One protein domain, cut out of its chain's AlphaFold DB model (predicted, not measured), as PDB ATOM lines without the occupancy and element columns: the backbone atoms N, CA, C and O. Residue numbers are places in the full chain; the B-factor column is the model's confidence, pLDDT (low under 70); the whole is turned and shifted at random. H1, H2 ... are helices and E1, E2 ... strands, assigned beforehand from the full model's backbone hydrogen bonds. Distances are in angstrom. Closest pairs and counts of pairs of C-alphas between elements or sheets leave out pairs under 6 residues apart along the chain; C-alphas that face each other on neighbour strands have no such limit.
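Overview. This is residues 70 to 209 of the 239 residues of an uncharacterized protein of Vibrio coralliirubri (UniProt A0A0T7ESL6). One long antiparallel sheet of ten strands, E3 to E12, curls like part of a barrel and wraps partly round a two-stranded hairpin, E1 and E2, which lies near the middle of the whole. The curl stays open, with edge strands E3 and E12 apart, and the short helices H1 and H2 lie near its E12 end. The printed part has 140 residues with two named helices and twelve named strands, in the order H1, E1 to E12, H2; the large sheet follows chain order, and the class is mostly strand. It is compact, with a radius of gyration of the C-alphas of 14.4 A and spans of 46 by 33 by 31 A.

Arrangement. The large sheet is a meander, each strand the antiparallel neighbour of the one before: E3 (101 to 108), E4 (113 to 119), E5 (122 to 130), E6 (133 to 138), E7 (141 to 146), E8 (159 to 163), E9 (169 to 177), E10 (180 to 185), E11 (191 to 197) and E12 (200 to 205). It is strongly twisted, and the way across it turns by 149 degrees. In the hairpin E3 and E4, N 102 and O 118 are 2.9 A apart, within hydrogen-bond range; in the hairpin E11 and E12, N 193 and O 204 are 2.9 A apart. E1 (78 to 83) and E2 (87 to 92) form an antiparallel hairpin, with N 81 and O 89 at 2.9 A. The closest C-alphas of E1 and E3 are those of Val 81 and Ser 102, 6.4 A apart; those of E2 and E6 are Phe 92 and Ser 138, 5.8 A. E2 and E9 are near each other. H1 (70 to 74) is on the large sheet at a height of 6.6 A, over none of its strands. H2 (206 to 209) stands at the sheet's level, 2.1 A over a local plane fitted to just 6 C-alphas. The O i to N i+4 pair of H1 is within hydrogen-bond range; H2 is too short for one.

Along the chain. H1 begins at C-alpha 70 (-134.388, 55.229, 37.579). E5 measures 24.6 A from first to last C-alpha, E9 24.0 A and E3 21.1 A. E3 begins at C-alpha 101 (-117.100, 62.189, 48.639), and H2 ends at C-alpha 209 (-140.544, 69.036, 32.984).

Size, cuts and confidence. The two C-alphas farthest apart, those of Asn 110 and Asp 208, are 46.8 A apart. The printed part has no cut. The link from E7 to E8, residues 147 to 158, is long. The mean pLDDT of the printed part is 70.5; 64 residues are under 70, among them 147 to 158 and 194 to 209.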
ATOM      1  N   ALA A  70    -134.618  54.732  36.223       49.59
ATOM      2  CA  ALA A  70    -134.388  55.229  37.579       49.59
ATOM      3  C   ALA A  70    -133.888  54.104  38.500       49.59
ATOM      4  O   ALA A  70    -132.805  54.235  39.042       49.59
ATOM      5  N   ASP A  71    -134.552  52.942  38.532       52.75
ATOM      6  CA  ASP A  71    -134.066  51.780  39.298       52.75
ATOM      7  C   ASP A  71    -132.677  51.311  38.827       52.75
ATOM      8  O   ASP A  71    -131.873  50.837  39.620       52.75
ATOM      9  N   ARG A  72    -132.364  51.424  37.529       53.84
ATOM     10  CA  ARG A  72    -131.056  51.024  36.969       53.84
ATOM     11  C   ARG A  72    -129.949  52.037  37.263       53.84
ATOM     12  O   ARG A  72    -128.787  51.644  37.276       53.84
ATOM     13  N   ILE A  73    -130.296  53.308  37.438       54.38
ATOM     14  CA  ILE A  73    -129.399  54.420  37.768       54.38
ATOM     15  C   ILE A  73    -129.182  54.505  39.281       54.38
ATOM     16  O   ILE A  73    -128.047  54.693  39.712       54.38
ATOM     17  N   ASP A  74    -130.230  54.273  40.065       50.78
ATOM     18  CA  ASP A  74    -130.163  54.109  41.515       50.78
ATOM     19  C   ASP A  74    -129.338  52.854  41.847       50.78
ATOM     20  O   ASP A  74    -128.392  52.933  42.614       50.78
ATOM     21  N   GLU A  75    -129.533  51.726  41.144       51.28
ATOM     22  CA  GLU A  75    -128.623  50.561  41.222       51.28
ATOM     23  C   GLU A  75    -127.230  50.816  40.626       51.28
ATOM     24  O   GLU A  75    -126.269  50.063  40.857       51.28
ATOM     25  N   ALA A  76    -127.103  51.836  39.775       47.09
ATOM     26  CA  ALA A  76    -125.805  52.258  39.285       47.09
ATOM     27  C   ALA A  76    -125.042  53.036  40.365       47.09
ATOM     28  O   ALA A  76    -123.814  53.069  40.279       47.09
ATOM     29  N   ASP A  77    -125.725  53.549  41.387       61.72
ATOM     30  CA  ASP A  77    -125.183  54.392  42.437       61.72
ATOM     31  C   ASP A  77    -124.446  55.610  41.830       61.72
ATOM     32  O   ASP A  77    -123.269  55.835  42.062       61.72
ATOM     33  N   LEU A  78    -125.052  56.347  40.894       66.69
ATOM     34  CA  LEU A  78    -124.348  57.417  40.162       66.69
ATOM     35  C   LEU A  78    -124.185  58.694  41.010       66.69
ATOM     36  O   LEU A  78    -125.152  59.206  41.560       66.69
ATOM     37  N   GLY A  79    -122.968  59.246  41.065       68.44
ATOM     38  CA  GLY A  79    -122.635  60.486  41.767       68.44
ATOM     39  C   GLY A  79    -121.591  61.347  41.056       68.44
ATOM     40  O   GLY A  79    -121.151  61.017  39.959       68.44
ATOM     41  N   PHE A  80    -121.203  62.475  41.656       73.88
ATOM     42  CA  PHE A  80    -120.202  63.387  41.088       73.88
ATOM     43  C   PHE A  80    -119.159  63.772  42.133       73.88
ATOM     44  O   PHE A  80    -119.478  63.963  43.305       73.88
ATOM     45  N   VAL A  81    -117.907  63.883  41.702       74.88
ATOM     46  CA  VAL A  81    -116.792  64.330  42.534       74.88
ATOM     47  C   VAL A  81    -116.167  65.573  41.925       74.88
ATOM     48  O   VAL A  81    -115.861  65.609  40.733       74.88
ATOM     49  N   HIS A  82    -115.980  66.597  42.752       77.19
ATOM     50  CA  HIS A  82    -115.340  67.831  42.327       77.19
ATOM     51  C   HIS A  82    -113.818  67.700  42.404       77.19
ATOM     52  O   HIS A  82    -113.258  67.405  43.464       77.19
ATOM     53  N   ILE A  83    -113.134  67.977  41.298       72.62
ATOM     54  CA  ILE A  83    -111.682  68.141  41.258       72.62
ATOM     55  C   ILE A  83    -111.385  69.594  40.875       72.62
ATOM     56  O   ILE A  83    -111.800  70.017  39.803       72.62
ATOM     57  N   PRO A  84    -110.612  70.359  41.671       69.12
ATOM     58  CA  PRO A  84    -110.418  71.795  41.437       69.12
ATOM     59  C   PRO A  84    -109.942  72.174  40.028       69.12
ATOM     60  O   PRO A  84    -110.296  73.223  39.503       69.12
ATOM     61  N   GLU A  85    -109.128  71.321  39.410       69.06
ATOM     62  CA  GLU A  85    -108.590  71.541  38.062       69.06
ATOM     63  C   GLU A  85    -109.516  71.007  36.961       69.06
ATOM     64  O   GLU A  85    -109.362  71.368  35.793       69.06
ATOM     65  N   LEU A  86    -110.458  70.131  37.328       68.31
ATOM     66  CA  LEU A  86    -111.274  69.354  36.402       68.31
ATOM     67  C   LEU A  86    -112.793  69.543  36.605       68.31
ATOM     68  O   LEU A  86    -113.588  68.850  35.976       68.31
ATOM     69  N   GLY A  87    -113.215  70.455  37.474       71.25
ATOM     70  CA  GLY A  87    -114.625  70.614  37.803       71.25
ATOM     71  C   GLY A  87    -115.263  69.317  38.307       71.25
ATOM     72  O   GLY A  87    -114.616  68.480  38.938       71.25
ATOM     73  N   ASP A  88    -116.551  69.173  38.029       75.31
ATOM     74  CA  ASP A  88    -117.349  68.044  38.488       75.31
ATOM     75  C   ASP A  88    -117.227  66.864  37.515       75.31
ATOM     76  O   ASP A  88    -117.460  67.001  36.312       75.31
ATOM     77  N   ILE A  89    -116.882  65.696  38.051       77.75
ATOM     78  CA  ILE A  89    -116.689  64.457  37.297       77.75
ATOM     79  C   ILE A  89    -117.716  63.417  37.756       77.75
ATOM     80  O   ILE A  89    -117.759  63.121  38.954       77.75
ATOM     81  N   PRO A  90    -118.510  62.818  36.846       78.62
ATOM     82  CA  PRO A  90    -119.402  61.722  37.202       78.62
ATOM     83  C   PRO A  90    -118.608  60.471  37.606       78.62
ATOM     84  O   PRO A  90    -117.599  60.125  36.990       78.62
ATOM     85  N   PHE A  91    -119.088  59.754  38.618       78.75
ATOM     86  CA  PHE A  91    -118.559  58.473  39.085       78.75
ATOM     87  C   PHE A  91    -119.689  57.590  39.633       78.75
ATOM     88  O   PHE A  91    -120.807  58.052  39.816       78.75
ATOM     89  N   PHE A  92    -119.414  56.313  39.906       71.12
ATOM     90  CA  PHE A  92    -120.370  55.439  40.598       71.12
ATOM     91  C   PHE A  92    -120.054  55.410  42.107       71.12
ATOM     92  O   PHE A  92    -119.079  54.781  42.536       71.12
ATOM     93  N   ASN A  93    -120.839  56.140  42.891       66.44
ATOM     94  CA  ASN A  93    -120.869  56.196  44.345       66.44
ATOM     95  C   ASN A  93    -121.739  55.100  44.983       66.44
ATOM     96  O   ASN A  93    -122.922  55.306  45.154       66.44
ATOM     97  N   ARG A  94    -121.148  54.007  45.467       56.53
ATOM     98  CA  ARG A  94    -121.858  52.874  46.103       56.53
ATOM     99  C   ARG A  94    -122.624  53.156  47.416       56.53
ATOM    100  O   ARG A  94    -123.135  52.197  47.991       56.53
ATOM    101  N   ASP A  95    -122.629  54.381  47.938       53.44
ATOM    102  CA  ASP A  95    -123.236  54.710  49.236       53.44
ATOM    103  C   ASP A  95    -124.109  55.978  49.143       53.44
ATOM    104  O   ASP A  95    -123.600  57.087  48.977       53.44
ATOM    105  N   ASP A  96    -125.423  55.801  49.311       50.41
ATOM    106  CA  ASP A  96    -126.473  56.838  49.225       50.41
ATOM    107  C   ASP A  96    -126.676  57.634  50.533       50.41
ATOM    108  O   ASP A  96    -127.729  58.235  50.760       50.41
ATOM    109  N   SER A  97    -125.712  57.587  51.452       51.56
ATOM    110  CA  SER A  97    -125.799  58.295  52.739       51.56
ATOM    111  C   SER A  97    -125.140  59.681  52.672       51.56
ATOM    112  O   SER A  97    -124.597  60.045  51.632       51.56
ATOM    113  N   ASP A  98    -125.163  60.450  53.773       54.34
ATOM    114  CA  ASP A  98    -124.452  61.738  53.982       54.34
ATOM    115  C   ASP A  98    -122.907  61.626  53.862       54.34
ATOM    116  O   ASP A  98    -122.142  62.332  54.528       54.34
ATOM    117  N   ALA A  99    -122.428  60.677  53.066       59.31
ATOM    118  CA  ALA A  99    -121.051  60.295  52.935       59.31
ATOM    119  C   ALA A  99    -120.261  61.387  52.216       59.31
ATOM    120  O   ALA A  99    -120.663  61.943  51.187       59.31
ATOM    121  N   HIS A 100    -119.092  61.694  52.766       69.25
ATOM    122  CA  HIS A 100    -118.237  62.741  52.238       69.25
ATOM    123  C   HIS A 100    -117.443  62.179  51.065       69.25
ATOM    124  O   HIS A 100    -116.480  61.432  51.243       69.25
ATOM    125  N   VAL A 101    -117.842  62.544  49.849       75.94
ATOM    126  CA  VAL A 101    -117.100  62.189  48.639       75.94
ATOM    127  C   VAL A 101    -115.906  63.126  48.483       75.94
ATOM    128  O   VAL A 101    -116.047  64.349  48.493       75.94
ATOM    129  N   SER A 102    -114.718  62.563  48.284       80.94
ATOM    130  CA  SER A 102    -113.516  63.333  47.970       80.94
ATOM    131  C   SER A 102    -112.634  62.625  46.944       80.94
ATOM    132  O   SER A 102    -112.648  61.401  46.817       80.94
ATOM    133  N   ALA A 103    -111.850  63.403  46.200       86.25
ATOM    134  CA  ALA A 103    -110.811  62.893  45.314       86.25
ATOM    135  C   ALA A 103    -109.437  63.362  45.799       86.25
ATOM    136  O   ALA A 103    -109.198  64.559  45.973       86.25
ATOM    137  N   VAL A 104    -108.515  62.420  45.975       89.00
ATOM    138  CA  VAL A 104    -107.137  62.691  46.401       89.00
ATOM    139  C   VAL A 104    -106.195  62.382  45.250       89.00
ATOM    140  O   VAL A 104    -106.234  61.289  44.692       89.00
ATOM    141  N   ARG A 105    -105.335  63.341  44.888       92.31
ATOM    142  CA  ARG A 105    -104.287  63.135  43.881       92.31
ATOM    143  C   ARG A 105    -103.188  62.249  44.465       92.31
ATOM    144  O   ARG A 105    -102.480  62.679  45.368       92.31
ATOM    145  N   GLU A 106    -103.029  61.050  43.918       90.31
ATOM    146  CA  GLU A 106    -102.062  60.054  44.406       90.31
ATOM    147  C   GLU A 106    -100.766  60.072  43.594       90.31
ATOM    148  O   GLU A 106     -99.667  59.975  44.136       90.31
ATOM    149  N   GLN A 107    -100.884  60.198  42.270       89.94
ATOM    150  CA  GLN A 107     -99.745  60.084  41.368       89.94
ATOM    151  C   GLN A 107     -99.852  61.083  40.223       89.94
ATOM    152  O   GLN A 107    -100.910  61.267  39.626       89.94
ATOM    153  N   VAL A 108     -98.713  61.684  39.887       87.69
ATOM    154  CA  VAL A 108     -98.521  62.477  38.675       87.69
ATOM    155  C   VAL A 108     -97.298  61.928  37.965       87.69
ATOM    156  O   VAL A 108     -96.220  61.822  38.552       87.69
ATOM    157  N   SER A 109     -97.468  61.554  36.706       88.62
ATOM    158  CA  SER A 109     -96.393  61.086  35.842       88.62
ATOM    159  C   SER A 109     -96.522  61.718  34.463       88.62
ATOM    160  O   SER A 109     -97.528  62.351  34.151       88.62
ATOM    161  N   ASN A 110     -95.517  61.505  33.618       82.69
ATOM    162  CA  ASN A 110     -95.569  61.946  32.227       82.69
ATOM    163  C   ASN A 110     -96.625  61.184  31.405       82.69
ATOM    164  O   ASN A 110     -96.975  61.633  30.323       82.69
ATOM    165  N   GLU A 111     -97.093  60.029  31.889       86.88
ATOM    166  CA  GLU A 111     -98.067  59.186  31.187       86.88
ATOM    167  C   GLU A 111     -99.497  59.429  31.664       86.88
ATOM    168  O   GLU A 111    -100.435  59.350  30.877       86.88
ATOM    169  N   HIS A 112     -99.680  59.664  32.965       87.12
ATOM    170  CA  HIS A 112    -100.997  59.860  33.552       87.12
ATOM    171  C   HIS A 112    -100.955  60.582  34.899       87.12
ATOM    172  O   HIS A 112     -99.960  60.521  35.633       87.12
ATOM    173  N   THR A 113    -102.090  61.185  35.247       90.62
ATOM    174  CA  THR A 113    -102.428  61.592  36.615       90.62
ATOM    175  C   THR A 113    -103.472  60.636  37.185       90.62
ATOM    176  O   THR A 113    -104.433  60.301  36.496       90.62
ATOM    177  N   LEU A 114    -103.280  60.199  38.429       92.25
ATOM    178  CA  LEU A 114    -104.196  59.330  39.168       92.25
ATOM    179  C   LEU A 114    -104.774  60.081  40.366       92.25
ATOM    180  O   LEU A 114    -104.026  60.601  41.202       92.25
ATOM    181  N   TYR A 115    -106.095  60.047  40.487       92.19
ATOM    182  CA  TYR A 115    -106.804  60.375  41.715       92.19
ATOM    183  C   TYR A 115    -107.484  59.125  42.262       92.19
ATOM    184  O   TYR A 115    -108.045  58.340  41.503       92.19
ATOM    185  N   SER A 116    -107.470  58.959  43.577       91.56
ATOM    186  CA  SER A 116    -108.315  57.988  44.273       91.56
ATOM    187  C   SER A 116    -109.584  58.683  44.751       91.56
ATOM    188  O   SER A 116    -109.508  59.770  45.325       91.56
ATOM    189  N   ILE A 117    -110.734  58.055  44.523       87.38
ATOM    190  CA  ILE A 117    -112.030  58.511  45.030       87.38
ATOM    191  C   ILE A 117    -112.282  57.820  46.365       87.38
ATOM    192  O   ILE A 117    -112.231  56.587  46.453       87.38
ATOM    193  N   TYR A 118    -112.579  58.620  47.380       83.94
ATOM    194  CA  TYR A 118    -112.954  58.172  48.710       83.94
ATOM    195  C   TYR A 118    -114.388  58.590  49.010       83.94
ATOM    196  O   TYR A 118    -114.805  59.697  48.674       83.94
ATOM    197  N   VAL A 119    -115.120  57.679  49.636       77.94
ATOM    198  CA  VAL A 119    -116.414  57.933  50.266       77.94
ATOM    199  C   VAL A 119    -116.174  57.724  51.752       77.94
ATOM    200  O   VAL A 119    -115.788  56.625  52.168       77.94
ATOM    201  N   ASP A 120    -116.270  58.812  52.511       80.25
ATOM    202  CA  ASP A 120    -115.688  58.933  53.848       80.25
ATOM    203  C   ASP A 120    -114.204  58.511  53.831       80.25
ATOM    204  O   ASP A 120    -113.394  59.098  53.113       80.25
ATOM    205  N   ASP A 121    -113.841  57.455  54.561       81.88
ATOM    206  CA  ASP A 121    -112.467  56.945  54.647       81.88
ATOM    207  C   ASP A 121    -112.203  55.738  53.722       81.88
ATOM    208  O   ASP A 121    -111.115  55.151  53.726       81.88
ATOM    209  N   LYS A 122    -113.191  55.315  52.924       83.50
ATOM    210  CA  LYS A 122    -113.093  54.117  52.082       83.50
ATOM    211  C   LYS A 122    -112.800  54.493  50.638       83.50
ATOM    212  O   LYS A 122    -113.587  55.176  49.992       83.50
ATOM    213  N   ARG A 123    -111.703  53.965  50.086       87.44
ATOM    214  CA  ARG A 123    -111.424  54.069  48.647       87.44
ATOM    215  C   ARG A 123    -112.475  53.282  47.867       87.44
ATOM    216  O   ARG A 123    -112.570  52.063  48.020       87.44
ATOM    217  N   VAL A 124    -113.235  53.966  47.020       83.75
ATOM    218  CA  VAL A 124    -114.311  53.365  46.214       83.75
ATOM    219  C   VAL A 124    -113.996  53.331  44.726       83.75
ATOM    220  O   VAL A 124    -114.533  52.486  44.013       83.75
ATOM    221  N   GLY A 125    -113.092  54.189  44.261       88.19
ATOM    222  CA  GLY A 125    -112.795  54.297  42.844       88.19
ATOM    223  C   GLY A 125    -111.520  55.062  42.552       88.19
ATOM    224  O   GLY A 125    -110.755  55.424  43.449       88.19
ATOM    225  N   GLU A 126    -111.295  55.299  41.273       92.00
ATOM    226  CA  GLU A 126    -110.150  56.038  40.773       92.00
ATOM    227  C   GLU A 126    -110.479  56.804  39.503       92.00
ATOM    228  O   GLU A 126    -111.387  56.455  38.749       92.00
ATOM    229  N   ILE A 127    -109.707  57.861  39.281       90.88
ATOM    230  CA  ILE A 127    -109.768  58.708  38.100       90.88
ATOM    231  C   ILE A 127    -108.374  58.717  37.497       90.88
ATOM    232  O   ILE A 127    -107.415  59.163  38.129       90.88
ATOM    233  N   ILE A 128    -108.266  58.221  36.272       91.00
ATOM    234  CA  ILE A 128    -107.036  58.208  35.491       91.00
ATOM    235  C   ILE A 128    -107.190  59.209  34.357       91.00
ATOM    236  O   ILE A 128    -108.112  59.109  33.548       91.00
ATOM    237  N   ILE A 129    -106.251  60.142  34.280       87.38
ATOM    238  CA  ILE A 129    -106.200  61.170  33.244       87.38
ATOM    239  C   ILE A 129    -104.975  60.913  32.389       87.38
ATOM    240  O   ILE A 129    -103.860  60.869  32.913       87.38
ATOM    241  N   ARG A 130    -105.190  60.745  31.087       87.69
ATOM    242  CA  ARG A 130    -104.155  60.530  30.072       87.69
ATOM    243  C   ARG A 130    -104.429  61.465  28.914       87.69
ATOM    244  O   ARG A 130    -105.454  61.317  28.256       87.69
ATOM    245  N   ASP A 131    -103.529  62.408  28.670       82.12
ATOM    246  CA  ASP A 131    -103.727  63.463  27.673       82.12
ATOM    247  C   ASP A 131    -105.089  64.157  27.873       82.12
ATOM    248  O   ASP A 131    -105.306  64.782  28.911       82.12
ATOM    249  N   ASN A 132    -106.026  63.990  26.935       76.12
ATOM    250  CA  ASN A 132    -107.377  64.544  27.025       76.12
ATOM    251  C   ASN A 132    -108.460  63.496  27.352       76.12
ATOM    252  O   ASN A 132    -109.653  63.745  27.176       76.12
ATOM    253  N   TYR A 133    -108.058  62.306  27.790       81.94
ATOM    254  CA  TYR A 133    -108.959  61.219  28.153       81.94
ATOM    255  C   TYR A 133    -109.018  61.058  29.665       81.94
ATOM    256  O   TYR A 133    -107.990  60.940  30.336       81.94
ATOM    257  N   VAL A 134    -110.238  60.989  30.190       84.75
ATOM    258  CA  VAL A 134    -110.510  60.624  31.581       84.75
ATOM    259  C   VAL A 134    -111.173  59.272  31.605       84.75
ATOM    260  O   VAL A 134    -112.127  59.015  30.875       84.75
ATOM    261  N   THR A 135    -110.688  58.413  32.484       88.31
ATOM    262  CA  THR A 135    -111.393  57.199  32.871       88.31
ATOM    263  C   THR A 135    -111.660  57.260  34.358       88.31
ATOM    264  O   THR A 135    -110.745  57.483  35.144       88.31
ATOM    265  N   VAL A 136    -112.911  57.046  34.724       88.75
ATOM    266  CA  VAL A 136    -113.372  56.899  36.093       88.75
ATOM    267  C   VAL A 136    -113.795  55.452  36.270       88.75
ATOM    268  O   VAL A 136    -114.597  54.941  35.486       88.75
ATOM    269  N   SER A 137    -113.260  54.777  37.276       87.50
ATOM    270  CA  SER A 137    -113.637  53.401  37.598       87.50
ATOM    271  C   SER A 137    -114.025  53.280  39.065       87.50
ATOM    272  O   SER A 137    -113.433  53.899  39.947       87.50
ATOM    273  N   SER A 138    -115.060  52.486  39.326       83.25
ATOM    274  CA  SER A 138    -115.544  52.166  40.671       83.25
ATOM    275  C   SER A 138    -116.053  50.728  40.656       83.25
ATOM    276  O   SER A 138    -117.052  50.400  40.011       83.25
ATOM    277  N   GLY A 139    -115.304  49.827  41.303       79.44
ATOM    278  CA  GLY A 139    -115.488  48.386  41.123       79.44
ATOM    279  C   GLY A 139    -115.351  47.974  39.652       79.44
ATOM    280  O   GLY A 139    -114.350  48.287  39.017       79.44
ATOM    281  N   ASP A 140    -116.376  47.301  39.125       75.94
ATOM    282  CA  ASP A 140    -116.411  46.801  37.743       75.94
ATOM    283  C   ASP A 140    -117.094  47.775  36.765       75.94
ATOM    284  O   ASP A 140    -117.269  47.459  35.590       75.94
ATOM    285  N   LYS A 141    -117.529  48.949  37.241       77.62
ATOM    286  CA  LYS A 141    -118.214  49.960  36.429       77.62
ATOM    287  C   LYS A 141    -117.210  51.013  35.939       77.62
ATOM    288  O   LYS A 141    -116.262  51.357  36.654       77.62
ATOM    289  N   MET A 142    -117.428  51.547  34.735       82.56
ATOM    290  CA  MET A 142    -116.534  52.523  34.097       82.56
ATOM    291  C   MET A 142    -117.312  53.695  33.495       82.56
ATOM    292  O   MET A 142    -118.321  53.505  32.819       82.56
ATOM    293  N   ILE A 143    -116.794  54.906  33.687       84.56
ATOM    294  CA  ILE A 143    -117.195  56.105  32.948       84.56
ATOM    295  C   ILE A 143    -115.963  56.634  32.224       84.56
ATOM    296  O   ILE A 143    -114.877  56.706  32.796       84.56
ATOM    297  N   SER A 144    -116.115  56.997  30.959       83.88
ATOM    298  CA  SER A 144    -115.035  57.582  30.172       83.88
ATOM    299  C   SER A 144    -115.469  58.915  29.595       83.88
ATOM    300  O   SER A 144    -116.521  58.993  28.965       83.88
ATOM    301  N   GLY A 145    -114.643  59.938  29.776       76.75
ATOM    302  CA  GLY A 145    -114.790  61.226  29.115       76.75
ATOM    303  C   GLY A 145    -113.651  61.435  28.129       76.75
ATOM    304  O   GLY A 145    -112.493  61.145  28.444       76.75
ATOM    305  N   GLN A 146    -113.965  61.940  26.942       70.69
ATOM    306  CA  GLN A 146    -112.968  62.482  26.024       70.69
ATOM    307  C   GLN A 146    -113.177  63.986  25.936       70.69
ATOM    308  O   GLN A 146    -114.308  64.461  25.840       70.69
ATOM    309  N   LYS A 147    -112.073  64.724  25.963       63.28
ATOM    310  CA  LYS A 147    -112.079  66.175  25.888       63.28
ATOM    311  C   LYS A 147    -111.290  66.661  24.682       63.28
ATOM    312  O   LYS A 147    -110.266  66.085  24.324       63.28
ATOM    313  N   ASP A 148    -111.724  67.768  24.096       52.06
ATOM    314  CA  ASP A 148    -110.953  68.462  23.057       52.06
ATOM    315  C   ASP A 148    -110.071  69.593  23.641       52.06
ATOM    316  O   ASP A 148    -109.226  70.146  22.939       52.06
ATOM    317  N   SER A 149    -110.204  69.914  24.940       44.16
ATOM    318  CA  SER A 149    -109.496  71.006  25.641       44.16
ATOM    319  C   SER A 149    -109.076  70.618  27.070       44.16
ATOM    320  O   SER A 149    -109.764  69.852  27.721       44.16
ATOM    321  N   ILE A 150    -107.984  71.173  27.604       43.25
ATOM    322  CA  ILE A 150    -107.332  70.756  28.871       43.25
ATOM    323  C   ILE A 150    -108.062  71.229  30.156       43.25
ATOM    324  O   ILE A 150    -107.773  70.739  31.244       43.25
ATOM    325  N   THR A 151    -109.045  72.135  30.064       40.25
ATOM    326  CA  THR A 151    -109.740  72.712  31.240       40.25
ATOM    327  C   THR A 151    -111.173  72.196  31.360       40.25
ATOM    328  O   THR A 151    -112.001  72.578  30.550       40.25
ATOM    329  N   TYR A 152    -111.521  71.367  32.346       50.44
ATOM    330  CA  TYR A 152    -112.903  70.846  32.523       50.44
ATOM    331  C   TYR A 152    -113.853  71.815  33.244       50.44
ATOM    332  O   TYR A 152    -114.960  71.449  33.636       50.44
ATOM    333  N   ALA A 153    -113.419  73.059  33.418       41.19
ATOM    334  CA  ALA A 153    -114.325  74.159  33.678       41.19
ATOM    335  C   ALA A 153    -114.901  74.627  32.332       41.19
ATOM    336  O   ALA A 153    -114.130  75.002  31.450       41.19
ATOM    337  N   ASP A 154    -116.227  74.598  32.200       43.28
ATOM    338  CA  ASP A 154    -116.999  75.350  31.202       43.28
ATOM    339  C   ASP A 154    -116.569  75.231  29.730       43.28
ATOM    340  O   ASP A 154    -116.184  76.217  29.099       43.28
ATOM    341  N   ASP A 155    -116.713  74.050  29.126       45.97
ATOM    342  CA  ASP A 155    -116.907  73.991  27.675       45.97
ATOM    343  C   ASP A 155    -118.157  73.189  27.287       45.97
ATOM    344  O   ASP A 155    -118.463  72.143  27.857       45.97
ATOM    345  N   ASP A 156    -118.876  73.689  26.273       47.31
ATOM    346  CA  ASP A 156    -120.132  73.152  25.709       47.31
ATOM    347  C   ASP A 156    -120.027  71.701  25.163       47.31
ATOM    348  O   ASP A 156    -120.986  71.174  24.579       47.31
ATOM    349  N   TYR A 157    -118.864  71.057  25.326       50.66
ATOM    350  CA  TYR A 157    -118.400  69.896  24.564       50.66
ATOM    351  C   TYR A 157    -117.815  68.755  25.412       50.66
ATOM    352  O   TYR A 157    -117.329  67.779  24.841       50.66
ATOM    353  N   THR A 158    -117.849  68.823  26.747       59.56
ATOM    354  CA  THR A 158    -117.436  67.674  27.570       59.56
ATOM    355  C   THR A 158    -118.573  66.646  27.672       59.56
ATOM    356  O   THR A 158    -119.614  66.907  28.283       59.56
ATOM    357  N   PHE A 159    -118.350  65.458  27.099       72.44
ATOM    358  CA  PHE A 159    -119.269  64.316  27.147       72.44
ATOM    359  C   PHE A 159    -118.665  63.158  27.935       72.44
ATOM    360  O   PHE A 159    -117.470  62.872  27.825       72.44
ATOM    361  N   TRP A 160    -119.511  62.462  28.689       79.00
ATOM    362  CA  TRP A 160    -119.111  61.287  29.457       79.00
ATOM    363  C   TRP A 160    -119.942  60.086  29.054       79.00
ATOM    364  O   TRP A 160    -121.139  60.046  29.315       79.00
ATOM    365  N   THR A 161    -119.297  59.081  28.484       81.19
ATOM    366  CA  THR A 161    -119.938  57.811  28.157       81.19
ATOM    367  C   THR A 161    -119.869  56.874  29.350       81.19
ATOM    368  O   THR A 161    -118.794  56.587  29.886       81.19
ATOM    369  N   VAL A 162    -121.029  56.368  29.746       76.19
ATOM    370  CA  VAL A 162    -121.220  55.462  30.879       76.19
ATOM    371  C   VAL A 162    -121.285  54.030  30.365       76.19
ATOM    372  O   VAL A 162    -122.036  53.734  29.433       76.19
ATOM    373  N   ARG A 163    -120.514  53.123  30.974       75.38
ATOM    374  CA  ARG A 163    -120.485  51.702  30.608       75.38
ATOM    375  C   ARG A 163    -120.804  50.793  31.789       75.38
ATOM    376  O   ARG A 163    -120.388  51.050  32.920       75.38
ATOM    377  N   ASP A 164    -121.530  49.714  31.500       68.69
ATOM    378  CA  ASP A 164    -121.816  48.653  32.466       68.69
ATOM    379  C   ASP A 164    -120.609  47.715  32.660       68.69
ATOM    380  O   ASP A 164    -119.571  47.838  32.006       68.69
ATOM    381  N   THR A 165    -120.765  46.732  33.546       68.50
ATOM    382  CA  THR A 165    -119.731  45.733  33.865       68.50
ATOM    383  C   THR A 165    -119.372  44.811  32.696       68.50
ATOM    384  O   THR A 165    -118.350  44.132  32.735       68.50
ATOM    385  N   ASN A 166    -120.206  44.761  31.657       68.38
ATOM    386  CA  ASN A 166    -119.966  43.996  30.435       68.38
ATOM    387  C   ASN A 166    -119.342  44.868  29.330       68.38
ATOM    388  O   ASN A 166    -119.085  44.378  28.232       68.38
ATOM    389  N   GLY A 167    -119.100  46.155  29.606       65.25
ATOM    390  CA  GLY A 167    -118.570  47.133  28.662       65.25
ATOM    391  C   GLY A 167    -119.613  47.726  27.712       65.25
ATOM    392  O   GLY A 167    -119.239  48.504  26.824       65.25
ATOM    393  N   ASN A 168    -120.898  47.403  27.884       70.12
ATOM    394  CA  ASN A 168    -121.974  47.965  27.071       70.12
ATOM    395  C   ASN A 168    -122.201  49.429  27.440       70.12
ATOM    396  O   ASN A 168    -122.127  49.796  28.613       70.12
ATOM    397  N   VAL A 169    -122.511  50.259  26.444       73.94
ATOM    398  CA  VAL A 169    -122.881  51.659  26.678       73.94
ATOM    399  C   VAL A 169    -124.263  51.706  27.328       73.94
ATOM    400  O   VAL A 169    -125.218  51.130  26.812       73.94
ATOM    401  N   VAL A 170    -124.346  52.382  28.471       74.12
ATOM    402  CA  VAL A 170    -125.589  52.602  29.228       74.12
ATOM    403  C   VAL A 170    -126.224  53.930  28.824       74.12
ATOM    404  O   VAL A 170    -127.445  54.035  28.720       74.12
ATOM    405  N   GLY A 171    -125.396  54.937  28.564       74.00
ATOM    406  CA  GLY A 171    -125.830  56.265  28.165       74.00
ATOM    407  C   GLY A 171    -124.702  57.278  28.278       74.00
ATOM    408  O   GLY A 171    -123.562  56.919  28.584       74.00
ATOM    409  N   ASP A 172    -125.046  58.542  28.068       76.44
ATOM    410  CA  ASP A 172    -124.094  59.646  28.058       76.44
ATOM    411  C   ASP A 172    -124.537  60.774  28.996       76.44
ATOM    412  O   ASP A 172    -125.715  61.145  29.025       76.44
ATOM    413  N   PHE A 173    -123.585  61.350  29.732       77.00
ATOM    414  CA  PHE A 173    -123.769  62.602  30.460       77.00
ATOM    415  C   PHE A 173    -123.223  63.793  29.674       77.00
ATOM    416  O   PHE A 173    -122.132  63.738  29.101       77.00
ATOM    417  N   LYS A 174    -123.951  64.906  29.752       75.81
ATOM    418  CA  LYS A 174    -123.510  66.236  29.330       75.81
ATOM    419  C   LYS A 174    -123.750  67.232  30.461       75.81
ATOM    420  O   LYS A 174    -124.838  67.246  31.038       75.81
ATOM    421  N   ARG A 175    -122.771  68.081  30.767       71.00
ATOM    422  CA  ARG A 175    -122.981  69.226  31.663       71.00
ATOM    423  C   ARG A 175    -123.669  70.352  30.890       71.00
ATOM    424  O   ARG A 175    -123.280  70.624  29.757       71.00
ATOM    425  N   LEU A 176    -124.699  70.962  31.475       64.75
ATOM    426  CA  LEU A 176    -125.355  72.142  30.899       64.75
ATOM    427  C   LEU A 176    -124.901  73.429  31.584       64.75
ATOM    428  O   LEU A 176    -124.538  74.369  30.899       64.75
ATOM    429  N   ASP A 177    -124.912  73.431  32.916       58.22
ATOM    430  CA  ASP A 177    -124.573  74.566  33.778       58.22
ATOM    431  C   ASP A 177    -123.938  74.033  35.080       58.22
ATOM    432  O   ASP A 177    -123.872  72.818  35.307       58.22
ATOM    433  N   ASP A 178    -123.479  74.924  35.962       57.62
ATOM    434  CA  ASP A 178    -122.963  74.573  37.292       57.62
ATOM    435  C   ASP A 178    -123.945  73.688  38.081       57.62
ATOM    436  O   ASP A 178    -125.022  74.119  38.495       57.62
ATOM    437  N   GLY A 179    -123.569  72.419  38.275       56.97
ATOM    438  CA  GLY A 179    -124.357  71.423  39.004       56.97
ATOM    439  C   GLY A 179    -125.573  70.851  38.261       56.97
ATOM    440  O   GLY A 179    -126.266  69.996  38.820       56.97
ATOM    441  N   VAL A 180    -125.841  71.266  37.015       64.31
ATOM    442  CA  VAL A 180    -126.942  70.732  36.195       64.31
ATOM    443  C   VAL A 180    -126.394  69.873  35.068       64.31
ATOM    444  O   VAL A 180    -125.673  70.332  34.178       64.31
ATOM    445  N   TRP A 181    -126.812  68.616  35.081       72.31
ATOM    446  CA  TRP A 181    -126.382  67.607  34.133       72.31
ATOM    447  C   TRP A 181    -127.563  67.083  33.335       72.31
ATOM    448  O   TRP A 181    -128.716  67.157  33.754       72.31
ATOM    449  N   VAL A 182    -127.274  66.537  32.166       72.88
ATOM    450  CA  VAL A 182    -128.230  65.782  31.371       72.88
ATOM    451  C   VAL A 182    -127.686  64.391  31.170       72.88
ATOM    452  O   VAL A 182    -126.554  64.238  30.726       72.88
ATOM    453  N   PHE A 183    -128.517  63.397  31.452       77.12
ATOM    454  CA  PHE A 183    -128.255  62.010  31.106       77.12
ATOM    455  C   PHE A 183    -129.156  61.598  29.946       77.12
ATOM    456  O   PHE A 183    -130.366  61.835  29.979       77.12
ATOM    457  N   ARG A 184    -128.583  60.972  28.920       75.69
ATOM    458  CA  ARG A 184    -129.330  60.344  27.828       75.69
ATOM    459  C   ARG A 184    -129.074  58.846  27.853       75.69
ATOM    460  O   ARG A 184    -127.939  58.421  27.677       75.69
ATOM    461  N   GLU A 185    -130.124  58.055  28.036       72.38
ATOM    462  CA  GLU A 185    -130.018  56.596  27.993       72.38
ATOM    463  C   GLU A 185    -129.757  56.110  26.561       72.38
ATOM    464  O   GLU A 185    -130.315  56.641  25.597       72.38
ATOM    465  N   GLU A 186    -128.942  55.068  26.410       68.50
ATOM    466  CA  GLU A 186    -128.633  54.487  25.103       68.50
ATOM    467  C   GLU A 186    -129.819  53.728  24.487       68.50
ATOM    468  O   GLU A 186    -130.092  53.887  23.297       68.50
ATOM    469  N   ILE A 187    -130.540  52.926  25.281       64.44
ATOM    470  CA  ILE A 187    -131.565  51.996  24.772       64.44
ATOM    471  C   ILE A 187    -132.818  52.751  24.324       64.44
ATOM    472  O   ILE A 187    -133.165  52.732  23.143       64.44
ATOM    473  N   ASP A 188    -133.475  53.453  25.248       65.50
ATOM    474  CA  ASP A 188    -134.749  54.121  24.964       65.50
ATOM    475  C   ASP A 188    -134.569  55.557  24.454       65.50
ATOM    476  O   ASP A 188    -135.548  56.245  24.152       65.50
ATOM    477  N   ARG A 189    -133.319  56.041  24.369       68.50
ATOM    478  CA  ARG A 189    -132.970  57.429  24.008       68.50
ATOM    479  C   ARG A 189    -133.687  58.475  24.870       68.50
ATOM    480  O   ARG A 189    -133.808  59.635  24.467       68.50
ATOM    481  N   GLN A 190    -134.144  58.082  26.059       66.75
ATOM    482  CA  GLN A 190    -134.775  58.979  27.014       66.75
ATOM    483  C   GLN A 190    -133.744  59.948  27.579       66.75
ATOM    484  O   GLN A 190    -132.575  59.612  27.751       66.75
ATOM    485  N   THR A 191    -134.182  61.179  27.826       69.56
ATOM    486  CA  THR A 191    -133.330  62.263  28.314       69.56
ATOM    487  C   THR A 191    -133.821  62.724  29.676       69.56
ATOM    488  O   THR A 191    -135.016  62.982  29.859       69.56
ATOM    489  N   PHE A 192    -132.884  62.882  30.599       70.69
ATOM    490  CA  PHE A 192    -133.118  63.231  31.990       70.69
ATOM    491  C   PHE A 192    -132.298  64.456  32.345       70.69
ATOM    492  O   PHE A 192    -131.131  64.546  31.974       70.69
ATOM    493  N   VAL A 193    -132.898  65.378  33.089       71.00
ATOM    494  CA  VAL A 193    -132.137  66.383  33.827       71.00
ATOM    495  C   VAL A 193    -131.716  65.749  35.141       71.00
ATOM    496  O   VAL A 193    -132.543  65.178  35.848       71.00
ATOM    497  N   VAL A 194    -130.435  65.858  35.449       69.12
ATOM    498  CA  VAL A 194    -129.794  65.282  36.620       69.12
ATOM    499  C   VAL A 194    -129.322  66.430  37.494       69.12
ATOM    500  O   VAL A 194    -128.520  67.264  37.068       69.12
ATOM    501  N   LYS A 195    -129.875  66.504  38.704       62.47
ATOM    502  CA  LYS A 195    -129.527  67.526  39.693       62.47
ATOM    503  C   LYS A 195    -129.151  66.882  41.008       62.47
ATOM    504  O   LYS A 195    -129.835  65.967  41.458       62.47
ATOM    505  N   TYR A 196    -128.127  67.424  41.647       55.59
ATOM    506  CA  TYR A 196    -127.845  67.120  43.039       55.59
ATOM    507  C   TYR A 196    -128.663  68.032  43.945       55.59
ATOM    508  O   TYR A 196    -128.623  69.253  43.786       55.59
ATOM    509  N   HIS A 197    -129.409  67.455  44.882       49.16
ATOM    510  CA  HIS A 197    -130.154  68.198  45.894       49.16
ATOM    511  C   HIS A 197    -130.281  67.343  47.157       49.16
ATOM    512  O   HIS A 197    -130.572  66.156  47.053       49.16
ATOM    513  N   ASP A 198    -130.065  67.934  48.335       48.25
ATOM    514  CA  ASP A 198    -130.188  67.265  49.645       48.25
ATOM    515  C   ASP A 198    -129.470  65.906  49.750       48.25
ATOM    516  O   ASP A 198    -130.016  64.931  50.257       48.25
ATOM    517  N   GLY A 199    -128.240  65.820  49.241       46.75
ATOM    518  CA  GLY A 199    -127.459  64.584  49.322       46.75
ATOM    519  C   GLY A 199    -127.823  63.528  48.273       46.75
ATOM    520  O   GLY A 199    -127.121  62.527  48.169       46.75
ATOM    521  N   GLN A 200    -128.860  63.754  47.455       51.81
ATOM    522  CA  GLN A 200    -129.383  62.781  46.494       51.81
ATOM    523  C   GLN A 200    -129.387  63.307  45.054       51.81
ATOM    524  O   GLN A 200    -129.596  64.495  44.774       51.81
ATOM    525  N   TRP A 201    -129.175  62.390  44.110       59.66
ATOM    526  CA  TRP A 201    -129.273  62.676  42.682       59.66
ATOM    527  C   TRP A 201    -130.704  62.491  42.206       59.66
ATOM    528  O   TRP A 201    -131.295  61.426  42.327       59.66
ATOM    529  N   ASN A 202    -131.259  63.549  41.631       60.91
ATOM    530  CA  ASN A 202    -132.609  63.559  41.104       60.91
ATOM    531  C   ASN A 202    -132.551  63.455  39.584       60.91
ATOM    532  O   ASN A 202    -132.074  64.377  38.917       60.91
ATOM    533  N   PHE A 203    -133.065  62.349  39.046       68.12
ATOM    534  CA  PHE A 203    -133.197  62.109  37.610       68.12
ATOM    535  C   PHE A 203    -134.620  62.438  37.176       68.12
ATOM    536  O   PHE A 203    -135.561  61.684  37.411       68.12
ATOM    537  N   ILE A 204    -134.788  63.594  36.544       65.25
ATOM    538  CA  ILE A 204    -136.097  64.108  36.151       65.25
ATOM    539  C   ILE A 204    -136.257  63.914  34.642       65.25
ATOM    540  O   ILE A 204    -135.518  64.546  33.876       65.25
ATOM    541  N   PRO A 205    -137.215  63.093  34.173       66.06
ATOM    542  CA  PRO A 205    -137.472  62.949  32.748       66.06
ATOM    543  C   PRO A 205    -137.791  64.311  32.128       66.06
ATOM    544  O   PRO A 205    -138.676  65.036  32.591       66.06
ATOM    545  N   VAL A 206    -137.116  64.671  31.035       62.91
ATOM    546  CA  VAL A 206    -137.369  65.950  30.340       62.91
ATOM    547  C   VAL A 206    -138.835  66.061  29.891       62.91
ATOM    548  O   VAL A 206    -139.390  67.163  29.830       62.91
ATOM    549  N   ALA A 207    -139.482  64.928  29.605       62.31
ATOM    550  CA  ALA A 207    -140.905  64.858  29.285       62.31
ATOM    551  C   ALA A 207    -141.796  65.425  30.408       62.31
ATOM    552  O   ALA A 207    -142.740  66.167  30.125       62.31
ATOM    553  N   ASP A 208    -141.452  65.163  31.668       58.47
ATOM    554  CA  ASP A 208    -142.238  65.586  32.830       58.47
ATOM    555  C   ASP A 208    -142.048  67.076  33.132       58.47
ATOM    556  O   ASP A 208    -142.992  67.775  33.511       58.47
ATOM    557  N   ILE A 209    -140.849  67.603  32.866       54.19
ATOM    558  CA  ILE A 209    -140.544  69.036  32.984       54.19
ATOM    559  C   ILE A 209    -141.363  69.838  31.966       54.19
ATOM    560  O   ILE A 209    -141.972  70.853  32.311       54.19
TER     561      ILE A 209